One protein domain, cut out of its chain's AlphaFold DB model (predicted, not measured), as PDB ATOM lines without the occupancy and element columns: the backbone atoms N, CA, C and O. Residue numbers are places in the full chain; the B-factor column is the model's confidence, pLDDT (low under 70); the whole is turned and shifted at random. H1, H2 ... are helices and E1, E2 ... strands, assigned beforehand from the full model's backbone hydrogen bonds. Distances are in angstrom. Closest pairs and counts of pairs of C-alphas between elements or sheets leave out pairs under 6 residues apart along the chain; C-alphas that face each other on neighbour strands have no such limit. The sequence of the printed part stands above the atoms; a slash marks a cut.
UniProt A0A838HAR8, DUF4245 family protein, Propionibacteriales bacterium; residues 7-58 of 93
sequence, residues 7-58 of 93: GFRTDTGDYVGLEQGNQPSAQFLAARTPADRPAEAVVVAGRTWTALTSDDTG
ATOM      1  N   GLY A   7     -29.467 -38.256   2.782       93.75
ATOM      2  CA  GLY A   7     -29.934 -37.743   1.499       93.75
ATOM      3  C   GLY A   7     -29.361 -36.366   1.180       93.75
ATOM      4  O   GLY A   7     -29.312 -35.492   2.044       93.75
ATOM      5  N   PHE A   8     -29.001 -36.165  -0.082       93.44
ATOM      6  CA  PHE A   8     -28.541 -34.905  -0.652       93.44
ATOM      7  C   PHE A   8     -29.454 -34.491  -1.801       93.44
ATOM      8  O   PHE A   8     -30.088 -35.328  -2.447       93.44
ATOM      9  N   ARG A   9     -29.493 -33.184  -2.071       95.12
ATOM     10  CA  ARG A   9     -30.028 -32.656  -3.323       95.12
ATOM     11  C   ARG A   9     -28.920 -32.000  -4.126       95.12
ATOM     12  O   ARG A   9     -28.117 -31.262  -3.556       95.12
ATOM     13  N   THR A  10     -28.898 -32.266  -5.424       88.69
ATOM     14  CA  THR A  10     -28.046 -31.559  -6.382       88.69
ATOM     15  C   THR A  10     -28.556 -30.129  -6.586       88.69
ATOM     16  O   THR A  10     -29.656 -29.766  -6.154       88.69
ATOM     17  N   ASP A  11     -27.767 -29.299  -7.264       90.00
ATOM     18  CA  ASP A  11     -28.166 -27.950  -7.679       90.00
ATOM     19  C   ASP A  11     -29.317 -27.958  -8.702       90.00
ATOM     20  O   ASP A  11     -30.142 -27.043  -8.712       90.00
ATOM     21  N   THR A  12     -29.425 -29.025  -9.498       90.44
ATOM     22  CA  THR A  12     -30.561 -29.312 -10.390       90.44
ATOM     23  C   THR A  12     -31.815 -29.774  -9.644       90.44
ATOM     24  O   THR A  12     -32.899 -29.807 -10.228       90.44
ATOM     25  N   GLY A  13     -31.709 -30.069  -8.345       92.19
ATOM     26  CA  GLY A  13     -32.813 -30.517  -7.498       92.19
ATOM     27  C   GLY A  13     -33.017 -32.033  -7.466       92.19
ATOM     28  O   GLY A  13     -33.940 -32.485  -6.779       92.19
ATOM     29  N   ASP A  14     -32.156 -32.789  -8.148       94.38
ATOM     30  CA  ASP A  14     -32.144 -34.247  -8.139       94.38
ATOM     31  C   ASP A  14     -31.669 -34.788  -6.795       94.38
ATOM     32  O   ASP A  14     -30.999 -34.108  -6.016       94.38
ATOM     33  N   TYR A  15     -32.038 -36.027  -6.504       92.94
ATOM     34  CA  TYR A  15     -31.788 -36.660  -5.225       92.94
ATOM     35  C   TYR A  15     -30.666 -37.698  -5.313       92.94
ATOM     36  O   TYR A  15     -30.650 -38.531  -6.221       92.94
ATOM     37  N   VAL A  16     -29.769 -37.670  -4.323       95.06
ATOM     38  CA  VAL A  16     -28.740 -38.691  -4.090       95.06
ATOM     39  C   VAL A  16     -28.863 -39.183  -2.652       95.06
ATOM     40  O   VAL A  16     -28.724 -38.407  -1.709       95.06
ATOM     41  N   GLY A  17     -29.122 -40.473  -2.481       91.88
ATOM     42  CA  GLY A  17     -29.211 -41.162  -1.203       91.88
ATOM     43  C   GLY A  17     -28.011 -42.076  -0.975       91.88
ATOM     44  O   GLY A  17     -27.571 -42.777  -1.886       91.88
ATOM     45  N   LEU A  18     -27.514 -42.079   0.258       92.25
ATOM     46  CA  LEU A  18     -26.505 -42.994   0.770       92.25
ATOM     47  C   LEU A  18     -27.104 -43.808   1.907       92.25
ATOM     48  O   LEU A  18     -27.640 -43.251   2.865       92.25
ATOM     49  N   GLU A  19     -26.963 -45.122   1.816       89.06
ATOM     50  CA  GLU A  19     -27.399 -46.036   2.857       89.06
ATOM     51  C   GLU A  19     -26.299 -47.021   3.214       89.06
ATOM     52  O   GLU A  19     -25.625 -47.548   2.329       89.06
ATOM     53  N   GLN A  20     -26.139 -47.293   4.509       90.19
ATOM     54  CA  GLN A  20     -25.226 -48.323   4.988       90.19
ATOM     55  C   GLN A  20     -25.858 -49.160   6.091       90.19
ATOM     56  O   GLN A  20     -26.609 -48.650   6.924       90.19
ATOM     57  N   GLY A  21     -25.514 -50.445   6.127       87.00
ATOM     58  CA  GLY A  21     -25.917 -51.339   7.204       87.00
ATOM     59  C   GLY A  21     -25.203 -52.686   7.175       87.00
ATOM     60  O   GLY A  21     -24.520 -53.031   6.213       87.00
ATOM     61  N   ASN A  22     -25.377 -53.460   8.246       81.81
ATOM     62  CA  ASN A  22     -24.712 -54.752   8.463       81.81
ATOM     63  C   ASN A  22     -25.619 -55.982   8.240       81.81
ATOM     64  O   ASN A  22     -25.346 -57.058   8.774       81.81
ATOM     65  N   GLN A  23     -26.723 -55.834   7.499       68.31
ATOM     66  CA  GLN A  23     -27.615 -56.947   7.153       68.31
ATOM     67  C   GLN A  23     -27.198 -57.670   5.859       68.31
ATOM     68  O   GLN A  23     -26.521 -57.077   5.018       68.31
ATOM     69  N   PRO A  24     -27.634 -58.936   5.663       55.53
ATOM     70  CA  PRO A  24     -27.398 -59.678   4.431       55.53
ATOM     71  C   PRO A  24     -27.959 -58.907   3.233       55.53
ATOM     72  O   PRO A  24     -29.165 -58.668   3.138       55.53
ATOM     73  N   SER A  25     -27.063 -58.541   2.322       59.31
ATOM     74  CA  SER A  25     -27.293 -57.689   1.150       59.31
ATOM     75  C   SER A  25     -28.588 -57.988   0.382       59.31
ATOM     76  O   SER A  25     -29.263 -57.060  -0.048       59.31
ATOM     77  N   ALA A  26     -28.997 -59.254   0.266       55.50
ATOM     78  CA  ALA A  26     -30.188 -59.661  -0.483       55.50
ATOM     79  C   ALA A  26     -31.504 -59.040   0.023       55.50
ATOM     80  O   ALA A  26     -32.354 -58.690  -0.789       55.50
ATOM     81  N   GLN A  27     -31.685 -58.873   1.339       52.78
ATOM     82  CA  GLN A  27     -32.925 -58.301   1.887       52.78
ATOM     83  C   GLN A  27     -32.967 -56.777   1.706       52.78
ATOM     84  O   GLN A  27     -34.026 -56.204   1.450       52.78
ATOM     85  N   PHE A  28     -31.799 -56.135   1.781       57.44
ATOM     86  CA  PHE A  28     -31.639 -54.702   1.555       57.44
ATOM     87  C   PHE A  28     -31.857 -54.329   0.083       57.44
ATOM     88  O   PHE A  28     -32.542 -53.349  -0.214       57.44
ATOM     89  N   LEU A  29     -31.315 -55.158  -0.815       60.31
ATOM     90  CA  LEU A  29     -31.461 -55.059  -2.264       60.31
ATOM     91  C   LEU A  29     -32.896 -55.337  -2.710       60.31
ATOM     92  O   LEU A  29     -33.461 -54.526  -3.429       60.31
ATOM     93  N   ALA A  30     -33.528 -56.410  -2.222       56.19
ATOM     94  CA  ALA A  30     -34.904 -56.755  -2.593       56.19
ATOM     95  C   ALA A  30     -35.936 -55.689  -2.182       56.19
ATOM     96  O   ALA A  30     -36.979 -55.568  -2.818       56.19
ATOM     97  N   ALA A  31     -35.661 -54.911  -1.130       53.44
ATOM     98  CA  ALA A  31     -36.528 -53.815  -0.700       53.44
ATOM     99  C   ALA A  31     -36.386 -52.543  -1.556       53.44
ATOM    100  O   ALA A  31     -37.260 -51.680  -1.494       53.44
ATOM    101  N   ARG A  32     -35.284 -52.393  -2.305       57.47
ATOM    102  CA  ARG A  32     -34.916 -51.140  -2.995       57.47
ATOM    103  C   ARG A  32     -34.689 -51.297  -4.491       57.47
ATOM    104  O   ARG A  32     -34.583 -50.295  -5.191       57.47
ATOM    105  N   THR A  33     -34.577 -52.519  -4.997       56.88
ATOM    106  CA  THR A  33     -34.364 -52.767  -6.419       56.88
ATOM    107  C   THR A  33     -34.990 -54.105  -6.825       56.88
ATOM    108  O   THR A  33     -34.680 -55.127  -6.204       56.88
ATOM    109  N   PRO A  34     -35.879 -54.128  -7.835       51.44
ATOM    110  CA  PRO A  34     -36.449 -55.364  -8.366       51.44
ATOM    111  C   PRO A  34     -35.357 -56.346  -8.818       51.44
ATOM    112  O   PRO A  34     -34.343 -55.960  -9.398       51.44
ATOM    113  N   ALA A  35     -35.538 -57.625  -8.490       51.06
ATOM    114  CA  ALA A  35     -34.528 -58.679  -8.625       51.06
ATOM    115  C   ALA A  35     -34.341 -59.220 -10.061       51.06
ATOM    116  O   ALA A  35     -33.612 -60.193 -10.255       51.06
ATOM    117  N   ASP A  36     -35.021 -58.652 -11.055       52.06
ATOM    118  CA  ASP A  36     -35.198 -59.209 -12.400       52.06
ATOM    119  C   ASP A  36     -34.291 -58.607 -13.490       52.06
ATOM    120  O   ASP A  36     -34.315 -59.078 -14.630       52.06
ATOM    121  N   ARG A  37     -33.393 -57.671 -13.146       59.16
ATOM    122  CA  ARG A  37     -32.350 -57.162 -14.057       59.16
ATOM    123  C   ARG A  37     -30.958 -57.759 -13.830       59.16
ATOM    124  O   ARG A  37     -30.603 -58.113 -12.705       59.16
ATOM    125  N   PRO A  38     -30.119 -57.813 -14.889       59.09
ATOM    126  CA  PRO A  38     -28.717 -58.167 -14.746       59.09
ATOM    127  C   PRO A  38     -28.003 -57.118 -13.890       59.09
ATOM    128  O   PRO A  38     -27.888 -55.955 -14.267       59.09
ATOM    129  N   ALA A  39     -27.510 -57.563 -12.741       74.00
ATOM    130  CA  ALA A  39     -26.484 -56.871 -11.985       74.00
ATOM    131  C   ALA A  39     -25.233 -56.712 -12.864       74.00
ATOM    132  O   ALA A  39     -24.666 -57.711 -13.314       74.00
ATOM    133  N   GLU A  40     -24.803 -55.475 -13.106       85.31
ATOM    134  CA  GLU A  40     -23.560 -55.197 -13.828       85.31
ATOM    135  C   GLU A  40     -22.458 -54.815 -12.840       85.31
ATOM    136  O   GLU A  40     -22.656 -53.982 -11.959       85.31
ATOM    137  N   ALA A  41     -21.282 -55.428 -12.974       91.44
ATOM    138  CA  ALA A  41     -20.123 -55.043 -12.181       91.44
ATOM    139  C   ALA A  41     -19.467 -53.794 -12.789       91.44
ATOM    140  O   ALA A  41     -19.045 -53.812 -13.944       91.44
ATOM    141  N   VAL A  42     -19.319 -52.734 -11.995       93.75
ATOM    142  CA  VAL A  42     -18.648 -51.486 -12.377       93.75
ATOM    143  C   VAL A  42     -17.552 -51.146 -11.374       93.75
ATOM    144  O   VAL A  42     -17.733 -51.256 -10.165       93.75
ATOM    145  N   VAL A  43     -16.385 -50.730 -11.866       95.25
ATOM    146  CA  VAL A  43     -15.275 -50.310 -11.001       95.25
ATOM    147  C   VAL A  43     -15.359 -48.807 -10.764       95.25
ATOM    148  O   VAL A  43     -15.270 -48.022 -11.705       95.25
ATOM    149  N   VAL A  44     -15.485 -48.403  -9.500       94.44
ATOM    150  CA  VAL A  44     -15.560 -46.996  -9.078       94.44
ATOM    151  C   VAL A  44     -14.563 -46.767  -7.949       94.44
ATOM    152  O   VAL A  44     -14.611 -47.440  -6.918       94.44
ATOM    153  N   ALA A  45     -13.636 -45.827  -8.158       93.38
ATOM    154  CA  ALA A  45     -12.546 -45.525  -7.223       93.38
ATOM    155  C   ALA A  45     -11.799 -46.789  -6.731       93.38
ATOM    156  O   ALA A  45     -11.541 -46.950  -5.543       93.38
ATOM    157  N   GLY A  46     -11.504 -47.724  -7.643       93.12
ATOM    158  CA  GLY A  46     -10.775 -48.965  -7.342       93.12
ATOM    159  C   GLY A  46     -11.586 -50.060  -6.637       93.12
ATOM    160  O   GLY A  46     -11.049 -51.136  -6.392       93.12
ATOM    161  N   ARG A  47     -12.869 -49.822  -6.347       93.56
ATOM    162  CA  ARG A  47     -13.782 -50.797  -5.733       93.56
ATOM    163  C   ARG A  47     -14.769 -51.320  -6.769       93.56
ATOM    164  O   ARG A  47     -15.192 -50.568  -7.646       93.56
ATOM    165  N   THR A  48     -15.138 -52.593  -6.670       93.94
ATOM    166  CA  THR A  48     -16.140 -53.208  -7.551       93.94
ATOM    167  C   THR A  48     -17.525 -53.021  -6.949       93.94
ATOM    168  O   THR A  48     -17.829 -53.573  -5.895       93.94
ATOM    169  N   TRP A  49     -18.357 -52.251  -7.637       93.50
ATOM    170  CA  TRP A  49     -19.751 -52.011  -7.299       93.50
ATOM    171  C   TRP A  49     -20.652 -52.843  -8.203       93.50
ATOM    172  O   TRP A  49     -20.332 -53.099  -9.363       93.50
ATOM    173  N   THR A  50     -21.810 -53.211  -7.679       91.44
ATOM    174  CA  THR A  50     -22.910 -53.768  -8.456       91.44
ATOM    175  C   THR A  50     -23.860 -52.642  -8.841       91.44
ATOM    176  O   THR A  50     -24.450 -52.012  -7.964       91.44
ATOM    177  N   ALA A  51     -24.009 -52.388 -10.137       90.25
ATOM    178  CA  ALA A  51     -24.976 -51.453 -10.689       90.25
ATOM    179  C   ALA A  51     -26.312 -52.156 -10.956       90.25
ATOM    180  O   ALA A  51     -26.358 -53.252 -11.523       90.25
ATOM    181  N   LEU A  52     -27.397 -51.500 -10.555       86.50
ATOM    182  CA  LEU A  52     -28.774 -51.937 -10.734       86.50
ATOM    183  C   LEU A  52     -29.613 -50.774 -11.275       86.50
ATOM    184  O   LEU A  52     -29.255 -49.606 -11.126       86.50
ATOM    185  N   THR A  53     -30.730 -51.084 -11.929       83.12
ATOM    186  CA  THR A  53     -31.685 -50.086 -12.433       83.12
ATOM    187  C   THR A  53     -33.099 -50.555 -12.127       83.12
ATOM    188  O   THR A  53     -33.420 -51.711 -12.387       83.12
ATOM    189  N   SER A  54     -33.915 -49.671 -11.561       74.50
ATOM    190  CA  SER A  54     -35.335 -49.897 -11.292       74.50
ATOM    191  C   SER A  54     -36.134 -49.869 -12.595       74.50
ATOM    192  O   SER A  54     -36.027 -48.907 -13.355       74.50
ATOM    193  N   ASP A  55     -36.956 -50.887 -12.852       69.62
ATOM    194  CA  ASP A  55     -37.833 -50.904 -14.033       69.62
ATOM    195  C   ASP A  55     -39.090 -50.026 -13.851       69.62
ATOM    196  O   ASP A  55     -39.640 -49.541 -14.839       69.62
ATOM    197  N   ASP A  56     -39.502 -49.754 -12.605       71.50
ATOM    198  CA  ASP A  56     -40.666 -48.909 -12.297       71.50
ATOM    199  C   ASP A  56     -40.344 -47.414 -12.415       71.50
ATOM    200  O   ASP A  56     -41.121 -46.635 -12.969       71.50
ATOM    201  N   THR A  57     -39.196 -47.004 -11.866       77.44
ATOM    202  CA  THR A  57     -38.810 -45.587 -11.751       77.44
ATOM    203  C   THR A  57     -37.704 -45.185 -12.723       77.44
ATOM    204  O   THR A  57     -37.527 -43.997 -12.979       77.44
ATOM    205  N   GLY A  58     -36.959 -46.146 -13.279       79.19
ATOM    206  CA  GLY A  58     -35.757 -45.878 -14.074       79.19
ATOM    207  C   GLY A  58     -34.546 -45.440 -13.245       79.19
ATOM    208  O   GLY A  58     -33.504 -45.130 -13.817       79.19
TER     209      GLY A  58
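What this domain is: This is residues 7 to 58 of the 93 residues of the protein "DUF4245 family protein" of Propionibacteriales bacterium (UniProt A0A838HAR8). Two antiparallel strand hairpins, E3 with E4 and E1 with E2, stand apart from each other in an open, loosely built frame, with the short helix H1 and a loop joining one to the other. E2 is a long strand that runs on well past its short partner E1 toward H1. The printed part has 52 residues, with one named helix and four named strands in the order E1, E2, H1, E3, E4, and its class is mixed, helices and strands. It is loose, with a radius of gyration of the C-alphas of 12.8 A, and spans 32 by 30 by 22 A.

Where its parts are: Begin at C-alpha 40, (-23.560, -55.197, -13.828), where E3 starts; it covers residues 40 to 44, 12.4 A long. E4, residues 47 to 53, runs 19.1 A to C-alpha 53 at (-31.685, -50.086, -12.433). Find E1 at residues 7 to 9, 7.0 A long, from C-alpha 7 at (-29.934, -37.743, 1.499). E2, residues 15 to 21, is 20.1 A long, and H1, residues 25 to 30, is 8.5 A long.

How they stand to each other: Look first at the hairpin of E3 and E4, antiparallel at 134 degrees, where N 42 and O 49 are 2.8 A apart, within hydrogen-bond range. In the hairpin of E1 and E2, antiparallel at 164 degrees, N 8 and O 16 are within hydrogen-bond range at 2.8 A. The C-alphas of Gly 7 and Gly 17 face each other at 4.4 A. E1 and E2 are both apart from E3 and E4, and H1 is apart from E1 and E4. In H1 every O i to N i+4 pair is within hydrogen-bond range.

The domain as a whole: The two C-alphas farthest apart, those of Asp 11 and Pro 24, are 34.0 A from each other. The printed part has no cut and no long link; nine residues join H1 to E3 in a short link. The mean pLDDT of the printed part is 78.6, and you will find values under 70 at residues 23 to 38 and at residue 55.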